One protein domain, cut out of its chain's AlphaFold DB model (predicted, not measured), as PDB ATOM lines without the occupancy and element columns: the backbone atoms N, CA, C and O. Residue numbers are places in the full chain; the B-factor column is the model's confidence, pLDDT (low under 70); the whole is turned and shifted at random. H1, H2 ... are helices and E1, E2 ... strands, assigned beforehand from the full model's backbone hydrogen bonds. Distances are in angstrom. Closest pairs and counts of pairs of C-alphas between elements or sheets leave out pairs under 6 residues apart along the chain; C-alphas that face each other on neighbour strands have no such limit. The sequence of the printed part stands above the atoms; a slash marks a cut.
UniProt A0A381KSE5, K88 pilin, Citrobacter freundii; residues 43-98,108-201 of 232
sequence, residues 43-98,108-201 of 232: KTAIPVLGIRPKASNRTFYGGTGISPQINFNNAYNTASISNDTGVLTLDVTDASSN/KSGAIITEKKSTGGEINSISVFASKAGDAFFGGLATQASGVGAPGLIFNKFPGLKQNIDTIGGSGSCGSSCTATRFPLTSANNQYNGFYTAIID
ATOM      1  N   LYS A  43      16.597  11.308  13.234       91.62
ATOM      2  CA  LYS A  43      16.888  12.756  13.302       91.62
ATOM      3  C   LYS A  43      17.021  13.416  11.934       91.62
ATOM      4  O   LYS A  43      16.825  14.617  11.796       91.62
ATOM      5  N   THR A  44      17.415  12.641  10.935       89.81
ATOM      6  CA  THR A  44      17.600  13.089   9.557       89.81
ATOM      7  C   THR A  44      17.003  12.027   8.662       89.81
ATOM      8  O   THR A  44      17.225  10.842   8.915       89.81
ATOM      9  N   ALA A  45      16.246  12.447   7.649       90.50
ATOM     10  CA  ALA A  45      15.628  11.532   6.705       90.50
ATOM     11  C   ALA A  45      16.683  10.583   6.117       90.50
ATOM     12  O   ALA A  45      17.800  10.998   5.803       90.50
ATOM     13  N   ILE A  46      16.318   9.312   5.983       92.50
ATOM     14  CA  ILE A  46      17.174   8.247   5.470       92.50
ATOM     15  C   ILE A  46      16.695   7.916   4.053       92.50
ATOM     16  O   ILE A  46      15.633   7.301   3.896       92.50
ATOM     17  N   PRO A  47      17.448   8.312   3.011       91.44
ATOM     18  CA  PRO A  47      17.204   7.858   1.651       91.44
ATOM     19  C   PRO A  47      17.331   6.335   1.577       91.44
ATOM     20  O   PRO A  47      18.308   5.781   2.072       91.44
ATOM     21  N   VAL A  48      16.362   5.654   0.961       93.56
ATOM     22  CA  VAL A  48      16.391   4.191   0.791       93.56
ATOM     23  C   VAL A  48      16.633   3.821  -0.668       93.56
ATOM     24  O   VAL A  48      17.587   3.107  -0.977       93.56
ATOM     25  N   LEU A  49      15.791   4.322  -1.574       93.38
ATOM     26  CA  LEU A  49      15.892   4.044  -3.006       93.38
ATOM     27  C   LEU A  49      15.404   5.239  -3.825       93.38
ATOM     28  O   LEU A  49      14.321   5.757  -3.571       93.38
ATOM     29  N   GLY A  50      16.176   5.633  -4.829       91.50
ATOM     30  CA  GLY A  50      15.804   6.601  -5.853       91.50
ATOM     31  C   GLY A  50      15.903   5.964  -7.235       91.50
ATOM     32  O   GLY A  50      16.860   5.248  -7.525       91.50
ATOM     33  N   ILE A  51      14.924   6.213  -8.104       91.94
ATOM     34  CA  ILE A  51      14.978   5.797  -9.512       91.94
ATOM     35  C   ILE A  51      14.590   6.991 -10.377       91.94
ATOM     36  O   ILE A  51      13.578   7.645 -10.122       91.94
ATOM     37  N   ARG A  52      15.406   7.279 -11.391       89.44
ATOM     38  CA  ARG A  52      15.206   8.395 -12.326       89.44
ATOM     39  C   ARG A  52      15.823   8.087 -13.686       89.44
ATOM     40  O   ARG A  52      16.598   7.135 -13.779       89.44
ATOM     41  N   PRO A  53      15.508   8.834 -14.751       88.81
ATOM     42  CA  PRO A  53      16.160   8.641 -16.032       88.81
ATOM     43  C   PRO A  53      17.625   9.050 -15.917       88.81
ATOM     44  O   PRO A  53      17.973   9.918 -15.114       88.81
ATOM     45  N   LYS A  54      18.480   8.431 -16.725       86.31
ATOM     46  CA  LYS A  54      19.912   8.734 -16.756       86.31
ATOM     47  C   LYS A  54      20.151  10.222 -16.975       86.31
ATOM     48  O   LYS A  54      19.547  10.822 -17.862       86.31
ATOM     49  N   ALA A  55      21.108  10.799 -16.253       76.81
ATOM     50  CA  ALA A  55      21.436  12.221 -16.388       76.81
ATOM     51  C   ALA A  55      21.791  12.633 -17.835       76.81
ATOM     52  O   ALA A  55      21.483  13.749 -18.255       76.81
ATOM     53  N   SER A  56      22.387  11.720 -18.614       76.38
ATOM     54  CA  SER A  56      22.727  11.927 -20.030       76.38
ATOM     55  C   SER A  56      21.511  12.020 -20.955       76.38
ATOM     56  O   SER A  56      21.625  12.547 -22.057       76.38
ATOM     57  N   ASN A  57      20.367  11.467 -20.545       75.62
ATOM     58  CA  ASN A  57      19.124  11.526 -21.296       75.62
ATOM     59  C   ASN A  57      17.934  11.511 -20.333       75.62
ATOM     60  O   ASN A  57      17.414  10.465 -19.949       75.62
ATOM     61  N   ARG A  58      17.512  12.713 -19.945       80.38
ATOM     62  CA  ARG A  58      16.496  12.940 -18.913       80.38
ATOM     63  C   ARG A  58      15.087  12.517 -19.333       80.38
ATOM     64  O   ARG A  58      14.165  12.585 -18.530       80.38
ATOM     65  N   THR A  59      14.911  12.082 -20.575       86.19
ATOM     66  CA  THR A  59      13.632  11.647 -21.138       86.19
ATOM     67  C   THR A  59      13.837  10.404 -21.992       86.19
ATOM     68  O   THR A  59      14.930  10.175 -22.506       86.19
ATOM     69  N   PHE A  60      12.803   9.600 -22.186       88.88
ATOM     70  CA  PHE A  60      12.895   8.386 -22.993       88.88
ATOM     71  C   PHE A  60      11.558   8.068 -23.659       88.88
ATOM     72  O   PHE A  60      10.509   8.492 -23.188       88.88
ATOM     73  N   TYR A  61      11.592   7.330 -24.764       91.12
ATOM     74  CA  TYR A  61      10.374   6.810 -25.381       91.12
ATOM     75  C   TYR A  61       9.899   5.551 -24.661       91.12
ATOM     76  O   TYR A  61      10.715   4.793 -24.134       91.12
ATOM     77  N   GLY A  62       8.584   5.332 -24.650       91.25
ATOM     78  CA  GLY A  62       8.011   4.108 -24.102       91.25
ATOM     79  C   GLY A  62       8.490   2.846 -24.819       91.25
ATOM     80  O   GLY A  62       8.974   2.878 -25.949       91.25
ATOM     81  N   GLY A  63       8.316   1.707 -24.168       90.62
ATOM     82  CA  GLY A  63       8.659   0.409 -24.724       90.62
ATOM     83  C   GLY A  63       8.390  -0.718 -23.742       90.62
ATOM     84  O   GLY A  63       8.049  -0.503 -22.583       90.62
ATOM     85  N   THR A  64       8.532  -1.947 -24.218       90.19
ATOM     86  CA  THR A  64       8.566  -3.135 -23.358       90.19
ATOM     87  C   THR A  64       9.935  -3.264 -22.695       90.19
ATOM     88  O   THR A  64      10.944  -2.909 -23.307       90.19
ATOM     89  N   GLY A  65       9.999  -3.836 -21.496       90.44
ATOM     90  CA  GLY A  65      11.258  -4.117 -20.804       90.44
ATOM     91  C   GLY A  65      11.894  -2.904 -20.128       90.44
ATOM     92  O   GLY A  65      13.086  -2.942 -19.828       90.44
ATOM     93  N   ILE A  66      11.136  -1.825 -19.905       92.62
ATOM     94  CA  ILE A  66      11.641  -0.601 -19.267       92.62
ATOM     95  C   ILE A  66      10.848  -0.190 -18.028       92.62
ATOM     96  O   ILE A  66      11.311   0.699 -17.323       92.62
ATOM     97  N   SER A  67       9.692  -0.792 -17.725       95.25
ATOM     98  CA  SER A  67       8.930  -0.453 -16.516       95.25
ATOM     99  C   SER A  67       9.654  -0.998 -15.281       95.25
ATOM    100  O   SER A  67       9.711  -2.222 -15.126       95.25
ATOM    101  N   PRO A  68      10.177  -0.156 -14.363       96.44
ATOM    102  CA  PRO A  68      10.902  -0.646 -13.194       96.44
ATOM    103  C   PRO A  68      10.000  -1.475 -12.281       96.44
ATOM    104  O   PRO A  68       8.871  -1.082 -12.001       96.44
ATOM    105  N   GLN A  69      10.509  -2.600 -11.794       97.44
ATOM    106  CA  GLN A  69       9.863  -3.486 -10.830       97.44
ATOM    107  C   GLN A  69      10.784  -3.592  -9.610       97.44
ATOM    108  O   GLN A  69      11.940  -4.004  -9.738       97.44
ATOM    109  N   ILE A  70      10.294  -3.195  -8.443       98.25
ATOM    110  CA  ILE A  70      11.059  -3.053  -7.204       98.25
ATOM    111  C   ILE A  70      10.703  -4.207  -6.273       98.25
ATOM    112  O   ILE A  70       9.534  -4.494  -6.040       98.25
ATOM    113  N   ASN A  71      11.712  -4.856  -5.705       96.50
ATOM    114  CA  ASN A  71      11.524  -5.897  -4.707       96.50
ATOM    115  C   ASN A  71      12.343  -5.579  -3.454       96.50
ATOM    116  O   ASN A  71      13.573  -5.600  -3.488       96.50
ATOM    117  N   PHE A  72      11.640  -5.329  -2.348       95.50
ATOM    118  CA  PHE A  72      12.199  -5.146  -1.005       95.50
ATOM    119  C   PHE A  72      12.292  -6.469  -0.218       95.50
ATOM    120  O   PHE A  72      12.281  -6.468   1.007       95.50
ATOM    121  N   ASN A  73      12.306  -7.615  -0.904       92.75
ATOM    122  CA  ASN A  73      12.335  -8.961  -0.323       92.75
ATOM    123  C   ASN A  73      11.248  -9.189   0.747       92.75
ATOM    124  O   ASN A  73      11.518  -9.712   1.826       92.75
ATOM    125  N   ASN A  74      10.020  -8.746   0.458       90.88
ATOM    126  CA  ASN A  74       8.863  -8.748   1.369       90.88
ATOM    127  C   ASN A  74       8.988  -7.861   2.625       90.88
ATOM    128  O   ASN A  74       8.087  -7.873   3.461       90.88
ATOM    129  N   ALA A  75      10.052  -7.063   2.764       95.94
ATOM    130  CA  ALA A  75      10.230  -6.168   3.910       95.94
ATOM    131  C   ALA A  75       9.253  -4.983   3.907       95.94
ATOM    132  O   ALA A  75       8.968  -4.425   4.962       95.94
ATOM    133  N   TYR A  76       8.743  -4.581   2.739       95.94
ATOM    134  CA  TYR A  76       7.856  -3.428   2.588       95.94
ATOM    135  C   TYR A  76       6.470  -3.851   2.101       95.94
ATOM    136  O   TYR A  76       6.330  -4.416   1.015       95.94
ATOM    137  N   ASN A  77       5.440  -3.580   2.904       92.62
ATOM    138  CA  ASN A  77       4.068  -3.959   2.578       92.62
ATOM    139  C   ASN A  77       3.374  -2.872   1.741       92.62
ATOM    140  O   ASN A  77       2.780  -1.935   2.276       92.62
ATOM    141  N   THR A  78       3.410  -3.024   0.419       94.56
ATOM    142  CA  THR A  78       2.785  -2.078  -0.518       94.56
ATOM    143  C   THR A  78       1.259  -2.094  -0.511       94.56
ATOM    144  O   THR A  78       0.622  -1.101  -0.866       94.56
ATOM    145  N   ALA A  79       0.647  -3.201  -0.083       93.75
ATOM    146  CA  ALA A  79      -0.804  -3.323   0.012       93.75
ATOM    147  C   ALA A  79      -1.389  -2.503   1.173       93.75
ATOM    148  O   ALA A  79      -2.549  -2.107   1.110       93.75
ATOM    149  N   SER A  80      -0.591  -2.221   2.209       92.56
ATOM    150  CA  SER A  80      -1.006  -1.388   3.344       92.56
ATOM    151  C   SER A  80      -0.674   0.095   3.181       92.56
ATOM    152  O   SER A  80      -0.910   0.855   4.116       92.56
ATOM    153  N   ILE A  81      -0.078   0.509   2.055       95.62
ATOM    154  CA  ILE A  81       0.317   1.907   1.871       95.62
ATOM    155  C   ILE A  81      -0.920   2.805   1.876       95.62
ATOM    156  O   ILE A  81      -1.872   2.591   1.122       95.62
ATOM    157  N   SER A  82      -0.859   3.842   2.705       94.56
ATOM    158  CA  SER A  82      -1.854   4.901   2.804       94.56
ATOM    159  C   SER A  82      -1.142   6.245   2.864       94.56
ATOM    160  O   SER A  82      -0.216   6.412   3.657       94.56
ATOM    161  N   ASN A  83      -1.577   7.209   2.049       92.00
ATOM    162  CA  ASN A  83      -0.942   8.525   1.935       92.00
ATOM    163  C   ASN A  83       0.587   8.415   1.741       92.00
ATOM    164  O   ASN A  83       1.371   8.948   2.530       92.00
ATOM    165  N   ASP A  84       0.995   7.623   0.742       93.00
ATOM    166  CA  ASP A  84       2.387   7.297   0.389       93.00
ATOM    167  C   ASP A  84       3.202   6.602   1.492       93.00
ATOM    168  O   ASP A  84       4.398   6.385   1.323       93.00
ATOM    169  N   THR A  85       2.587   6.238   2.620       95.06
ATOM    170  CA  THR A  85       3.277   5.691   3.792       95.06
ATOM    171  C   THR A  85       2.918   4.224   3.998       95.06
ATOM    172  O   THR A  85       1.742   3.877   4.106       95.06
ATOM    173  N   GLY A  86       3.928   3.361   4.084       95.56
ATOM    174  CA  GLY A  86       3.792   1.947   4.439       95.56
ATOM    175  C   GLY A  86       4.751   1.538   5.554       95.56
ATOM    176  O   GLY A  86       5.629   2.301   5.955       95.56
ATOM    177  N   VAL A  87       4.612   0.307   6.046       96.81
ATOM    178  CA  VAL A  87       5.491  -0.228   7.097       96.81
ATOM    179  C   VAL A  87       6.623  -1.034   6.471       96.81
ATOM    180  O   VAL A  87       6.381  -1.998   5.740       96.81
ATOM    181  N   LEU A  88       7.855  -0.656   6.802       97.31
ATOM    182  CA  LEU A  88       9.061  -1.435   6.557       97.31
ATOM    183  C   LEU A  88       9.344  -2.306   7.785       97.31
ATOM    184  O   LEU A  88       9.431  -1.797   8.903       97.31
ATOM    185  N   THR A  89       9.494  -3.613   7.578       98.00
ATOM    186  CA  THR A  89       9.861  -4.584   8.614       98.00
ATOM    187  C   THR A  89      11.163  -5.275   8.239       98.00
ATOM    188  O   THR A  89      11.267  -5.855   7.162       98.00
ATOM    189  N   LEU A  90      12.147  -5.241   9.135       97.44
ATOM    190  CA  LEU A  90      13.460  -5.849   8.931       97.44
ATOM    191  C   LEU A  90      13.837  -6.748  10.097       97.44
ATOM    192  O   LEU A  90      13.456  -6.504  11.241       97.44
ATOM    193  N   ASP A  91      14.655  -7.750   9.814       97.25
ATOM    194  CA  ASP A  91      15.343  -8.486  10.863       97.25
ATOM    195  C   ASP A  91      16.474  -7.635  11.444       97.25
ATOM    196  O   ASP A  91      17.187  -6.934  10.721       97.25
ATOM    197  N   VAL A  92      16.626  -7.712  12.765       96.44
ATOM    198  CA  VAL A  92      17.721  -7.080  13.501       96.44
ATOM    199  C   VAL A  92      18.694  -8.163  13.924       96.44
ATOM    200  O   VAL A  92      18.293  -9.136  14.569       96.44
ATOM    201  N   THR A  93      19.964  -7.985  13.577       94.38
ATOM    202  CA  THR A  93      21.050  -8.901  13.917       94.38
ATOM    203  C   THR A  93      22.087  -8.238  14.811       94.38
ATOM    204  O   THR A  93      22.257  -7.022  14.760       94.38
ATOM    205  N   ASP A  94      22.805  -9.034  15.596       93.00
ATOM    206  CA  ASP A  94      23.992  -8.586  16.323       93.00
ATOM    207  C   ASP A  94      25.224  -8.447  15.397       93.00
ATOM    208  O   ASP A  94      25.157  -8.678  14.183       93.00
ATOM    209  N   ALA A  95      26.372  -8.085  15.975       90.12
ATOM    210  CA  ALA A  95      27.651  -7.990  15.263       90.12
ATOM    211  C   ALA A  95      28.139  -9.328  14.666       90.12
ATOM    212  O   ALA A  95      28.926  -9.324  13.721       90.12
ATOM    213  N   SER A  96      27.659 -10.461  15.183       92.25
ATOM    214  CA  SER A  96      27.955 -11.809  14.682       92.25
ATOM    215  C   SER A  96      26.919 -12.296  13.659       92.25
ATOM    216  O   SER A  96      26.963 -13.448  13.239       92.25
ATOM    217  N   SER A  97      26.008 -11.418  13.219       90.62
ATOM    218  CA  SER A  97      24.900 -11.719  12.300       90.62
ATOM    219  C   SER A  97      23.849 -12.692  12.848       90.62
ATOM    220  O   SER A  97      23.025 -13.196  12.083       90.62
ATOM    221  N   ASN A  98      23.808 -12.925  14.164       94.75
ATOM    222  CA  ASN A  98      22.711 -13.674  14.772       94.75
ATOM    223  C   ASN A  98      21.480 -12.777  14.861       94.75
ATOM    224  O   ASN A  98      21.578 -11.623  15.277       94.75
ATOM    225  N   LYS A 108       8.087   6.169   3.601       94.44
ATOM    226  CA  LYS A 108       7.340   6.858   2.558       94.44
ATOM    227  C   LYS A 108       7.883   6.464   1.200       94.44
ATOM    228  O   LYS A 108       9.099   6.434   1.010       94.44
ATOM    229  N   SER A 109       6.998   6.212   0.249       94.25
ATOM    230  CA  SER A 109       7.355   5.912  -1.131       94.25
ATOM    231  C   SER A 109       6.376   6.552  -2.099       94.25
ATOM    232  O   SER A 109       5.168   6.398  -1.935       94.25
ATOM    233  N   GLY A 110       6.885   7.208  -3.132       92.00
ATOM    234  CA  GLY A 110       6.053   7.896  -4.106       92.00
ATOM    235  C   GLY A 110       6.722   7.982  -5.464       92.00
ATOM    236  O   GLY A 110       7.944   7.868  -5.583       92.00
ATOM    237  N   ALA A 111       5.910   8.192  -6.495       90.94
ATOM    238  CA  ALA A 111       6.406   8.405  -7.840       90.94
ATOM    239  C   ALA A 111       5.562   9.414  -8.616       90.94
ATOM    240  O   ALA A 111       4.342   9.485  -8.461       90.94
ATOM    241  N   ILE A 112       6.243  10.166  -9.478       87.81
ATOM    242  CA  ILE A 112       5.632  11.042 -10.477       87.81
ATOM    243  C   ILE A 112       6.151  10.624 -11.844       87.81
ATOM    244  O   ILE A 112       7.346  10.402 -12.015       87.81
ATOM    245  N   ILE A 113       5.259  10.557 -12.826       87.94
ATOM    246  CA  ILE A 113       5.598  10.385 -14.237       87.94
ATOM    247  C   ILE A 113       5.085  11.598 -15.002       87.94
ATOM    248  O   ILE A 113       3.965  12.053 -14.783       87.94
ATOM    249  N   THR A 114       5.906  12.123 -15.903       85.19
ATOM    250  CA  THR A 114       5.485  13.082 -16.918       85.19
ATOM    251  C   THR A 114       5.366  12.385 -18.263       85.19
ATOM    252  O   THR A 114       6.251  11.625 -18.659       85.19
ATOM    253  N   GLU A 115       4.256  12.622 -18.958       86.44
ATOM    254  CA  GLU A 115       4.014  12.099 -20.303       86.44
ATOM    255  C   GLU A 115       3.813  13.251 -21.285       86.44
ATOM    256  O   GLU A 115       2.972  14.129 -21.078       86.44
ATOM    257  N   LYS A 116       4.542  13.186 -22.400       85.75
ATOM    258  CA  LYS A 116       4.291  13.976 -23.600       85.75
ATOM    259  C   LYS A 116       3.822  13.047 -24.719       85.75
ATOM    260  O   LYS A 116       4.574  12.196 -25.197       85.75
ATOM    261  N   LYS A 117       2.569  13.222 -25.144       84.69
ATOM    262  CA  LYS A 117       1.951  12.434 -26.221       84.69
ATOM    263  C   LYS A 117       2.431  12.903 -27.593       84.69
ATOM    264  O   LYS A 117       2.548  14.107 -27.829       84.69
ATOM    265  N   SER A 118       2.646  11.970 -28.521       81.69
ATOM    266  CA  SER A 118       3.041  12.292 -29.907       81.69
ATOM    267  C   SER A 118       1.990  13.087 -30.680       81.69
ATOM    268  O   SER A 118       2.332  13.850 -31.576       81.69
ATOM    269  N   THR A 119       0.712  12.927 -30.333       79.81
ATOM    270  CA  THR A 119      -0.429  13.576 -30.995       79.81
ATOM    271  C   THR A 119      -0.571  15.065 -30.662       79.81
ATOM    272  O   THR A 119      -1.523  15.696 -31.110       79.81
ATOM    273  N   GLY A 120       0.335  15.625 -29.852       68.25
ATOM    274  CA  GLY A 120       0.155  16.929 -29.216       68.25
ATOM    275  C   GLY A 120      -0.761  16.856 -27.987       68.25
ATOM    276  O   GLY A 120      -1.423  15.843 -27.744       68.25
ATOM    277  N   GLY A 121      -0.756  17.922 -27.181       67.94
ATOM    278  CA  GLY A 121      -1.511  18.031 -25.927       67.94
ATOM    279  C   GLY A 121      -0.673  18.571 -24.764       67.94
ATOM    280  O   GLY A 121       0.531  18.796 -24.909       67.94
ATOM    281  N   GLU A 122      -1.316  18.782 -23.614       67.81
ATOM    282  CA  GLU A 122      -0.643  19.210 -22.384       67.81
ATOM    283  C   GLU A 122       0.284  18.112 -21.842       67.81
ATOM    284  O   GLU A 122      -0.047  16.921 -21.861       67.81
ATOM    285  N   ILE A 123       1.454  18.524 -21.349       71.00
ATOM    286  CA  ILE A 123       2.359  17.650 -20.598       71.00
ATOM    287  C   ILE A 123       1.750  17.436 -19.218       71.00
ATOM    288  O   ILE A 123       1.641  18.369 -18.422       71.00
ATOM    289  N   ASN A 124       1.379  16.196 -18.923       70.62
ATOM    290  CA  ASN A 124       0.742  15.857 -17.657       70.62
ATOM    291  C   ASN A 124       1.787  15.349 -16.669       70.62
ATOM    292  O   ASN A 124       2.519  14.420 -16.998       70.62
ATOM    293  N   SER A 125       1.832  15.927 -15.464       79.06
ATOM    294  CA  SER A 125       2.522  15.329 -14.312       79.06
ATOM    295  C   SER A 125       1.528  14.475 -13.539       79.06
ATOM    296  O   SER A 125       0.473  14.956 -13.131       79.06
ATOM    297  N   ILE A 126       1.856  13.204 -13.359       83.25
ATOM    298  CA  ILE A 126       0.922  12.179 -12.918       83.25
ATOM    299  C   ILE A 126       1.522  11.479 -11.706       83.25
ATOM    300  O   ILE A 126       2.584  10.868 -11.811       83.25
ATOM    301  N   SER A 127       0.839  11.545 -10.563       87.69
ATOM    302  CA  SER A 127       1.124  10.633  -9.454       87.69
ATOM    303  C   SER A 127       0.677   9.229  -9.835       87.69
ATOM    304  O   SER A 127      -0.401   9.048 -10.408       87.69
ATOM    305  N   VAL A 128       1.495   8.228  -9.528       90.94
ATOM    306  CA  VAL A 128       1.225   6.857  -9.964       90.94
ATOM    307  C   VAL A 128       1.091   5.888  -8.802       90.94
ATOM    308  O   VAL A 128       1.726   6.039  -7.762       90.94
ATOM    309  N   PHE A 129       0.251   4.879  -9.008       94.94
ATOM    310  CA  PHE A 129       0.163   3.685  -8.173       94.94
ATOM    311  C   PHE A 129       0.411   2.454  -9.047       94.94
ATOM    312  O   PHE A 129       0.243   2.512 -10.268       94.94
ATOM    313  N   ALA A 130       0.799   1.334  -8.443       96.81
ATOM    314  CA  ALA A 130       1.183   0.139  -9.182       96.81
ATOM    315  C   ALA A 130       0.507  -1.100  -8.590       96.81
ATOM    316  O   ALA A 130       0.869  -1.591  -7.524       96.81
ATOM    317  N   SER A 131      -0.502  -1.604  -9.298       96.44
ATOM    318  CA  SER A 131      -1.357  -2.701  -8.824       96.44
ATOM    319  C   SER A 131      -0.874  -4.082  -9.263       96.44
ATOM    320  O   SER A 131      -1.281  -5.087  -8.686       96.44
ATOM    321  N   LYS A 132      -0.052  -4.142 -10.316       96.25
ATOM    322  CA  LYS A 132       0.393  -5.392 -10.933       96.25
ATOM    323  C   LYS A 132       1.754  -5.238 -11.605       96.25
ATOM    324  O   LYS A 132       2.161  -4.134 -11.963       96.25
ATOM    325  N   ALA A 133       2.406  -6.372 -11.839       96.50
ATOM    326  CA  ALA A 133       3.639  -6.441 -12.610       96.50
ATOM    327  C   ALA A 133       3.478  -5.794 -14.001       96.50
ATOM    328  O   ALA A 133       2.446  -5.961 -14.658       96.50
ATOM    329  N   GLY A 134       4.496  -5.039 -14.421       94.81
ATOM    330  CA  GLY A 134       4.498  -4.232 -15.648       94.81
ATOM    331  C   GLY A 134       3.990  -2.794 -15.476       94.81
ATOM    332  O   GLY A 134       4.322  -1.937 -16.301       94.81
ATOM    333  N   ASP A 135       3.261  -2.491 -14.392       96.75
ATOM    334  CA  ASP A 135       3.044  -1.103 -13.966       96.75
ATOM    335  C   ASP A 135       4.405  -0.505 -13.543       96.75
ATOM    336  O   ASP A 135       5.251  -1.196 -12.958       96.75
ATOM    337  N   ALA A 136       4.651   0.772 -13.849       95.69
ATOM    338  CA  ALA A 136       5.893   1.434 -13.464       95.69
ATOM    339  C   ALA A 136       6.042   1.492 -11.936       95.69
ATOM    340  O   ALA A 136       5.126   1.901 -11.223       95.69
ATOM    341  N   PHE A 137       7.223   1.104 -11.450       97.31
ATOM    342  CA  PHE A 137       7.595   1.054 -10.032       97.31
ATOM    343  C   PHE A 137       6.754   0.080  -9.186       97.31
ATOM    344  O   PHE A 137       6.623   0.241  -7.968       97.31
ATOM    345  N   PHE A 138       6.197  -0.961  -9.814       98.00
ATOM    346  CA  PHE A 138       5.495  -2.028  -9.103       98.00
ATOM    347  C   PHE A 138       6.367  -2.663  -8.016       98.00
ATOM    348  O   PHE A 138       7.564  -2.849  -8.205       98.00
ATOM    349  N   GLY A 139       5.759  -2.966  -6.865       97.06
ATOM    350  CA  GLY A 139       6.443  -3.474  -5.671       97.06
ATOM    351  C   GLY A 139       7.097  -2.400  -4.789       97.06
ATOM    352  O   GLY A 139       7.529  -2.715  -3.681       97.06
ATOM    353  N   GLY A 140       7.093  -1.129  -5.217       96.69
ATOM    354  CA  GLY A 140       7.511   0.012  -4.392       96.69
ATOM    355  C   GLY A 140       6.432   1.066  -4.126       96.69
ATOM    356  O   GLY A 140       6.666   1.966  -3.331       96.69
ATOM    357  N   LEU A 141       5.261   0.978  -4.759       96.44
ATOM    358  CA  LEU A 141       4.176   1.960  -4.631       96.44
ATOM    359  C   LEU A 141       2.912   1.350  -4.038       96.44
ATOM    360  O   LEU A 141       2.761   0.130  -4.010       96.44
ATOM    361  N   ALA A 142       1.974   2.210  -3.633       96.00
ATOM    362  CA  ALA A 142       0.623   1.786  -3.290       96.00
ATOM    363  C   ALA A 142       0.004   0.948  -4.421       96.00
ATOM    364  O   ALA A 142       0.195   1.225  -5.606       96.00
ATOM    365  N   THR A 143      -0.784  -0.058  -4.048       96.25
ATOM    366  CA  THR A 143      -1.465  -0.939  -5.014       96.25
ATOM    367  C   THR A 143      -2.786  -0.367  -5.533       96.25
ATOM    368  O   THR A 143      -3.365  -0.898  -6.482       96.25
ATOM    369  N   GLN A 144      -3.244   0.745  -4.954       94.56
ATOM    370  CA  GLN A 144      -4.500   1.419  -5.274       94.56
ATOM    371  C   GLN A 144      -4.350   2.941  -5.206       94.56
ATOM    372  O   GLN A 144      -3.550   3.459  -4.427       94.56
ATOM    373  N   ALA A 145      -5.166   3.657  -5.984       92.19
ATOM    374  CA  ALA A 145      -5.129   5.119  -6.070       92.19
ATOM    375  C   ALA A 145      -5.329   5.816  -4.715       92.19
ATOM    376  O   ALA A 145      -4.675   6.814  -4.441       92.19
ATOM    377  N   SER A 146      -6.187   5.271  -3.845       91.69
ATOM    378  CA  SER A 146      -6.451   5.817  -2.504       91.69
ATOM    379  C   SER A 146      -5.253   5.739  -1.554       91.69
ATOM    380  O   SER A 146      -5.251   6.412  -0.527       91.69
ATOM    381  N   GLY A 147      -4.242   4.924  -1.873       92.50
ATOM    382  CA  GLY A 147      -3.001   4.855  -1.107       92.50
ATOM    383  C   GLY A 147      -2.002   5.958  -1.461       92.50
ATOM    384  O   GLY A 147      -1.032   6.143  -0.730       92.50
ATOM    385  N   VAL A 148      -2.232   6.693  -2.553       90.94
ATOM    386  CA  VAL A 148      -1.349   7.767  -3.017       90.94
ATOM    387  C   VAL A 148      -1.684   9.071  -2.302       90.94
ATOM    388  O   VAL A 148      -2.845   9.466  -2.214       90.94
ATOM    389  N   GLY A 149      -0.652   9.720  -1.778       86.69
ATOM    390  CA  GLY A 149      -0.721  11.001  -1.089       86.69
ATOM    391  C   GLY A 149      -0.252  12.162  -1.964       86.69
ATOM    392  O   GLY A 149      -0.693  12.337  -3.101       86.69
ATOM    393  N   ALA A 150       0.652  12.976  -1.415       77.62
ATOM    394  CA  ALA A 150       1.289  14.104  -2.091       77.62
ATOM    395  C   ALA A 150       2.786  13.808  -2.342       77.62
ATOM    396  O   ALA A 150       3.651  14.379  -1.661       77.62
ATOM    397  N   PRO A 151       3.126  12.957  -3.332       67.50
ATOM    398  CA  PRO A 151       4.485  12.436  -3.509       67.50
ATOM    399  C   PRO A 151       5.518  13.532  -3.801       67.50
ATOM    400  O   PRO A 151       6.692  13.382  -3.462       67.50
ATOM    401  N   GLY A 152       5.078  14.681  -4.337       67.75
ATOM    402  CA  GLY A 152       5.902  15.872  -4.573       67.75
ATOM    403  C   GLY A 152       6.738  16.319  -3.365       67.75
ATOM    404  O   GLY A 152       7.869  16.778  -3.525       67.75
ATOM    405  N   LEU A 153       6.214  16.152  -2.145       66.56
ATOM    406  CA  LEU A 153       6.901  16.549  -0.910       66.56
ATOM    407  C   LEU A 153       8.056  15.609  -0.538       66.56
ATOM    408  O   LEU A 153       9.022  16.044   0.088       66.56
ATOM    409  N   ILE A 154       7.980  14.342  -0.949       72.94
ATOM    410  CA  ILE A 154       8.964  13.302  -0.627       72.94
ATOM    411  C   ILE A 154      10.248  13.520  -1.443       72.94
ATOM    412  O   ILE A 154      11.352  13.354  -0.924       72.94
ATOM    413  N   PHE A 155      10.135  13.961  -2.702       74.31
ATOM    414  CA  PHE A 155      11.294  14.132  -3.595       74.31
ATOM    415  C   PHE A 155      12.291  15.192  -3.122       74.31
ATOM    416  O   PHE A 155      13.486  15.062  -3.374       74.31
ATOM    417  N   ASN A 156      11.833  16.216  -2.395       73.19
ATOM    418  CA  ASN A 156      12.711  17.261  -1.861       73.19
ATOM    419  C   ASN A 156      13.690  16.747  -0.795       73.19
ATOM    420  O   ASN A 156      14.677  17.423  -0.510       73.19
ATOM    421  N   LYS A 157      13.418  15.575  -0.213       73.25
ATOM    422  CA  LYS A 157      14.201  14.991   0.880       73.25
ATOM    423  C   LYS A 157      15.218  13.945   0.417       73.25
ATOM    424  O   LYS A 157      15.986  13.458   1.239       73.25
ATOM    425  N   PHE A 158      15.257  13.615  -0.876       75.50
ATOM    426  CA  PHE A 158      16.230  12.680  -1.442       75.50
ATOM    427  C   PHE A 158      17.315  13.460  -2.220       75.50
ATOM    428  O   PHE A 158      17.026  14.022  -3.284       75.50
ATOM    429  N   PRO A 159      18.560  13.539  -1.710       70.38
ATOM    430  CA  PRO A 159      19.659  14.239  -2.383       70.38
ATOM    431  C   PRO A 159      19.909  13.717  -3.808       70.38
ATOM    432  O   PRO A 159      19.713  12.547  -4.090       70.38
ATOM    433  N   GLY A 160      20.314  14.579  -4.743       66.44
ATOM    434  CA  GLY A 160      20.634  14.170  -6.123       66.44
ATOM    435  C   GLY A 160      19.432  13.987  -7.061       66.44
ATOM    436  O   GLY A 160      19.559  14.220  -8.264       66.44
ATOM    437  N   LEU A 161      18.234  13.686  -6.544       67.19
ATOM    438  CA  LEU A 161      17.026  13.584  -7.374       67.19
ATOM    439  C   LEU A 161      16.570  14.943  -7.912       67.19
ATOM    440  O   LEU A 161      16.307  15.066  -9.104       67.19
ATOM    441  N   LYS A 162      16.581  15.984  -7.072       61.12
ATOM    442  CA  LYS A 162      16.119  17.338  -7.431       61.12
ATOM    443  C   LYS A 162      16.852  17.958  -8.629       61.12
ATOM    444  O   LYS A 162      16.249  18.703  -9.388       61.12
ATOM    445  N   GLN A 163      18.139  17.653  -8.811       59.62
ATOM    446  CA  GLN A 163      18.955  18.211  -9.902       59.62
ATOM    447  C   GLN A 163      18.612  17.614 -11.275       59.62
ATOM    448  O   GLN A 163      18.952  18.193 -12.307       59.62
ATOM    449  N   ASN A 164      17.930  16.468 -11.277       54.28
ATOM    450  CA  ASN A 164      17.567  15.710 -12.470       54.28
ATOM    451  C   ASN A 164      16.053  15.695 -12.722       54.28
ATOM    452  O   ASN A 164      15.600  15.010 -13.640       54.28
ATOM    453  N   ILE A 165      15.282  16.468 -11.944       58.84
ATOM    454  CA  ILE A 165      13.880  16.759 -12.243       58.84
ATOM    455  C   ILE A 165      13.838  17.715 -13.435       58.84
ATOM    456  O   ILE A 165      13.806  18.930 -13.287       58.84
ATOM    457  N   ASP A 166      13.906  17.135 -14.629       55.78
ATOM    458  CA  ASP A 166      13.603  17.798 -15.890       55.78
ATOM    459  C   ASP A 166      12.284  17.239 -16.388       55.78
ATOM    460  O   ASP A 166      12.164  16.127 -16.905       55.78
ATOM    461  N   THR A 167      11.254  17.997 -16.092       58.16
ATOM    462  CA  THR A 167       9.884  17.644 -16.379       58.16
ATOM    463  C   THR A 167       9.613  18.245 -17.714       58.16
ATOM    464  O   THR A 167       9.382  19.435 -17.757       58.16
ATOM    465  N   ILE A 168       9.734  17.445 -18.772       55.00
ATOM    466  CA  ILE A 168       9.577  17.727 -20.213       55.00
ATOM    467  C   ILE A 168       8.660  18.934 -20.542       55.00
ATOM    468  O   ILE A 168       7.594  18.755 -21.112       55.00
ATOM    469  N   GLY A 169       9.022  20.163 -20.165       51.59
ATOM    470  CA  GLY A 169       8.121  21.328 -20.091       51.59
ATOM    471  C   GLY A 169       6.953  21.296 -19.070       51.59
ATOM    472  O   GLY A 169       6.145  22.218 -19.085       51.59
ATOM    473  N   GLY A 170       6.815  20.277 -18.213       55.97
ATOM    474  CA  GLY A 170       5.784  20.176 -17.162       55.97
ATOM    475  C   GLY A 170       6.215  20.784 -15.818       55.97
ATOM    476  O   GLY A 170       7.385  21.089 -15.619       55.97
ATOM    477  N   SER A 171       5.291  20.932 -14.862       56.06
ATOM    478  CA  SER A 171       5.576  21.511 -13.532       56.06
ATOM    479  C   SER A 171       6.465  20.639 -12.638       56.06
ATOM    480  O   SER A 171       6.966  21.125 -11.625       56.06
ATOM    481  N   GLY A 172       6.594  19.339 -12.931       55.38
ATOM    482  CA  GLY A 172       7.307  18.390 -12.066       55.38
ATOM    483  C   GLY A 172       6.690  18.141 -10.711       55.38
ATOM    484  O   GLY A 172       7.238  17.420  -9.884       55.38
ATOM    485  N   SER A 173       5.530  18.738 -10.504       56.62
ATOM    486  CA  SER A 173       4.762  18.663  -9.293       56.62
ATOM    487  C   SER A 173       3.339  18.376  -9.696       56.62
ATOM    488  O   SER A 173       2.716  19.094 -10.482       56.62
ATOM    489  N   CYS A 174       2.847  17.297  -9.128       58.88
ATOM    490  CA  CYS A 174       1.446  17.028  -9.025       58.88
ATOM    491  C   CYS A 174       1.024  17.457  -7.608       58.88
ATOM    492  O   CYS A 174       1.551  16.933  -6.625       58.88
ATOM    493  N   GLY A 175       0.129  18.442  -7.493       50.06
ATOM    494  CA  GLY A 175      -0.487  18.799  -6.210       50.06
ATOM    495  C   GLY A 175      -1.477  17.727  -5.729       50.06
ATOM    496  O   GLY A 175      -1.619  16.673  -6.340       50.06
ATOM    497  N   SER A 176      -2.241  18.010  -4.674       48.38
ATOM    498  CA  SER A 176      -3.281  17.107  -4.134       48.38
ATOM    499  C   SER A 176      -4.466  16.833  -5.080       48.38
ATOM    500  O   SER A 176      -5.372  16.083  -4.726       48.38
ATOM    501  N   SER A 177      -4.488  17.446  -6.268       47.28
ATOM    502  CA  SER A 177      -5.574  17.367  -7.248       47.28
ATOM    503  C   SER A 177      -5.358  16.348  -8.367       47.28
ATOM    504  O   SER A 177      -6.291  16.113  -9.139       47.28
ATOM    505  N   CYS A 178      -4.178  15.729  -8.504       62.69
ATOM    506  CA  CYS A 178      -4.025  14.724  -9.555       62.69
ATOM    507  C   CYS A 178      -4.675  13.421  -9.127       62.69
ATOM    508  O   CYS A 178      -4.377  12.861  -8.073       62.69
ATOM    509  N   THR A 179      -5.515  12.892 -10.005       71.31
ATOM    510  CA  THR A 179      -5.999  11.526  -9.852       71.31
ATOM    511  C   THR A 179      -4.828  10.579 -10.082       71.31
ATOM    512  O   THR A 179      -4.278  10.528 -11.184       71.31
ATOM    513  N   ALA A 180      -4.433   9.851  -9.037       84.81
ATOM    514  CA  ALA A 180      -3.399   8.840  -9.162       84.81
ATOM    515  C   ALA A 180      -3.843   7.755 -10.148       84.81
ATOM    516  O   ALA A 180      -4.974   7.266 -10.078       84.81
ATOM    517  N   THR A 181      -2.957   7.362 -11.059       88.75
ATOM    518  CA  THR A 181      -3.276   6.368 -12.092       88.75
ATOM    519  C   THR A 181      -2.228   5.268 -12.168       88.75
ATOM    520  O   THR A 181      -1.085   5.436 -11.743       88.75
ATOM    521  N   ARG A 182      -2.614   4.135 -12.750       91.25
ATOM    522  CA  ARG A 182      -1.654   3.099 -13.138       91.25
ATOM    523  C   ARG A 182      -0.991   3.504 -14.426       91.25
ATOM    524  O   ARG A 182      -1.662   3.989 -15.336       91.25
ATOM    525  N   PHE A 183       0.307   3.260 -14.510       88.69
ATOM    526  CA  PHE A 183       1.085   3.784 -15.613       88.69
ATOM    527  C   PHE A 183       2.056   2.737 -16.167       88.69
ATOM    528  O   PHE A 183       3.151   2.567 -15.628       88.69
ATOM    529  N   PRO A 184       1.674   2.010 -17.229       87.88
ATOM    530  CA  PRO A 184       2.617   1.219 -18.005       87.88
ATOM    531  C   PRO A 184       3.392   2.137 -18.964       87.88
ATOM    532  O   PRO A 184       2.803   2.947 -19.676       87.88
ATOM    533  N   LEU A 185       4.716   2.002 -19.025       91.81
ATOM    534  CA  LEU A 185       5.581   2.828 -19.880       91.81
ATOM    535  C   LEU A 185       5.715   2.265 -21.304       91.81
ATOM    536  O   LEU A 185       6.795   2.267 -21.882       91.81
ATOM    537  N   THR A 186       4.626   1.755 -21.880       90.62
ATOM    538  CA  THR A 186       4.670   0.907 -23.086       90.62
ATOM    539  C   THR A 186       4.496   1.657 -24.407       90.62
ATOM    540  O   THR A 186       4.785   1.098 -25.465       90.62
ATOM    541  N   SER A 187       3.999   2.896 -24.398       90.56
ATOM    542  CA  SER A 187       3.664   3.609 -25.639       90.56
ATOM    543  C   SER A 187       4.917   4.168 -26.316       90.56
ATOM    544  O   SER A 187       5.400   5.236 -25.948       90.56
ATOM    545  N   ALA A 188       5.406   3.483 -27.350       90.12
ATOM    546  CA  ALA A 188       6.639   3.845 -28.061       90.12
ATOM    547  C   ALA A 188       6.629   5.231 -28.725       90.12
ATOM    548  O   ALA A 188       7.683   5.809 -28.967       90.12
ATOM    549  N   ASN A 189       5.446   5.786 -28.991       89.44
ATOM    550  CA  ASN A 189       5.313   7.124 -29.566       89.44
ATOM    551  C   ASN A 189       5.334   8.235 -28.504       89.44
ATOM    552  O   ASN A 189       5.501   9.402 -28.847       89.44
ATOM    553  N   ASN A 190       5.152   7.900 -27.227       89.75
ATOM    554  CA  ASN A 190       5.109   8.883 -26.154       89.75
ATOM    555  C   ASN A 190       6.485   9.019 -25.516       89.75
ATOM    556  O   ASN A 190       7.226   8.044 -25.375       89.75
ATOM    557  N   GLN A 191       6.801  10.247 -25.116       88.94
ATOM    558  CA  GLN A 191       8.015  10.561 -24.386       88.94
ATOM    559  C   GLN A 191       7.690  10.681 -22.899       88.94
ATOM    560  O   GLN A 191       6.714  11.328 -22.509       88.94
ATOM    561  N   TYR A 192       8.532  10.066 -22.085       89.06
ATOM    562  CA  TYR A 192       8.373   9.937 -20.653       89.06
ATOM    563  C   TYR A 192       9.572  10.491 -19.907       89.06
ATOM    564  O   TYR A 192      10.714  10.446 -20.368       89.06
ATOM    565  N   ASN A 193       9.293  10.967 -18.709       88.00
ATOM    566  CA  ASN A 193      10.252  11.159 -17.639       88.00
ATOM    567  C   ASN A 193       9.540  10.751 -16.341       88.00
ATOM    568  O   ASN A 193       8.318  10.848 -16.254       88.00
ATOM    569  N   GLY A 194      10.257  10.251 -15.342       87.06
ATOM    570  CA  GLY A 194       9.611   9.873 -14.092       87.06
ATOM    571  C   GLY A 194      10.586   9.720 -12.948       87.06
ATOM    572  O   GLY A 194      11.773   9.515 -13.159       87.06
ATOM    573  N   PHE A 195      10.080   9.808 -11.731       88.00
ATOM    574  CA  PHE A 195      10.873   9.727 -10.515       88.00
ATOM    575  C   PHE A 195      10.175   8.810  -9.542       88.00
ATOM    576  O   PHE A 195       8.961   8.897  -9.384       88.00
ATOM    577  N   TYR A 196      10.956   7.981  -8.869       92.88
ATOM    578  CA  TYR A 196      10.525   7.211  -7.719       92.88
ATOM    579  C   TYR A 196      11.455   7.501  -6.549       92.88
ATOM    580  O   TYR A 196      12.675   7.580  -6.726       92.88
ATOM    581  N   THR A 197      10.878   7.597  -5.357       92.19
ATOM    582  CA  THR A 197      11.613   7.634  -4.095       92.19
ATOM    583  C   THR A 197      11.022   6.685  -3.080       92.19
ATOM    584  O   THR A 197       9.811   6.514  -3.005       92.19
ATOM    585  N   ALA A 198      11.900   6.143  -2.243       93.94
ATOM    586  CA  ALA A 198      11.589   5.588  -0.939       93.94
ATOM    587  C   ALA A 198      12.516   6.221   0.106       93.94
ATOM    588  O   ALA A 198      13.735   6.265  -0.100       93.94
ATOM    589  N   ILE A 199      11.943   6.710   1.205       93.38
ATOM    590  CA  ILE A 199      12.662   7.336   2.322       93.38
ATOM    591  C   ILE A 199      12.032   6.946   3.659       93.38
ATOM    592  O   ILE A 199      10.819   6.773   3.753       93.38
ATOM    593  N   ILE A 200      12.837   6.893   4.713       94.75
ATOM    594  CA  ILE A 200      12.340   6.979   6.090       94.75
ATOM    595  C   ILE A 200      12.475   8.441   6.501       94.75
ATOM    596  O   ILE A 200      13.561   9.008   6.389       94.75
ATOM    597  N   ASP A 201      11.374   9.069   6.901       92.00
ATOM    598  CA  ASP A 201      11.347  10.515   7.101       92.00
ATOM    599  C   ASP A 201      12.021  10.937   8.415       92.00
ATOM    600  O   ASP A 201      12.105  10.159   9.367       92.00
TER     601      ASP A 201
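This is residues 43 to 98 and 108 to 201 of the 232 residues of the protein "K88 pilin" of Citrobacter freundii (UniProt A0A381KSE5). With little regular structure, loops cover both faces of a twisted antiparallel sheet, E1 E6 E4 E5, and residues 92 to 98 stick out. Named elements, E1 E2 E3 E4 E5 H1 E6, hold 51 of 150 printed residues, mostly strand. It is compact, radius of gyration of the C-alphas 15.7 A, spans 58 by 30 by 29 A.

E1, residues 46 to 53, and E4, 108 to 116, are antiparallel to E6, 191 to 200, with N 46 to O 200 2.8 A and N 112 to O 195 3.0 A. E5, 124 to 129, and E4 form a hairpin, with N 126 to O 113 2.8 A. H1, 152 to 155, is on the sheet, height 7.0 A.

E2, residues 68 to 71, and E3, 85 to 94, pair with no named strand. C-alpha 46 is at (17.174, 8.247, 5.470), C-alpha 200 at (12.340, 6.979, 6.090).

C-alphas 98 and 108, across the cut, are 28.4 A apart. Of the printed residues, 25 have pLDDT under 70, namely residues 120 to 122, 151 to 153 and 160 to 178.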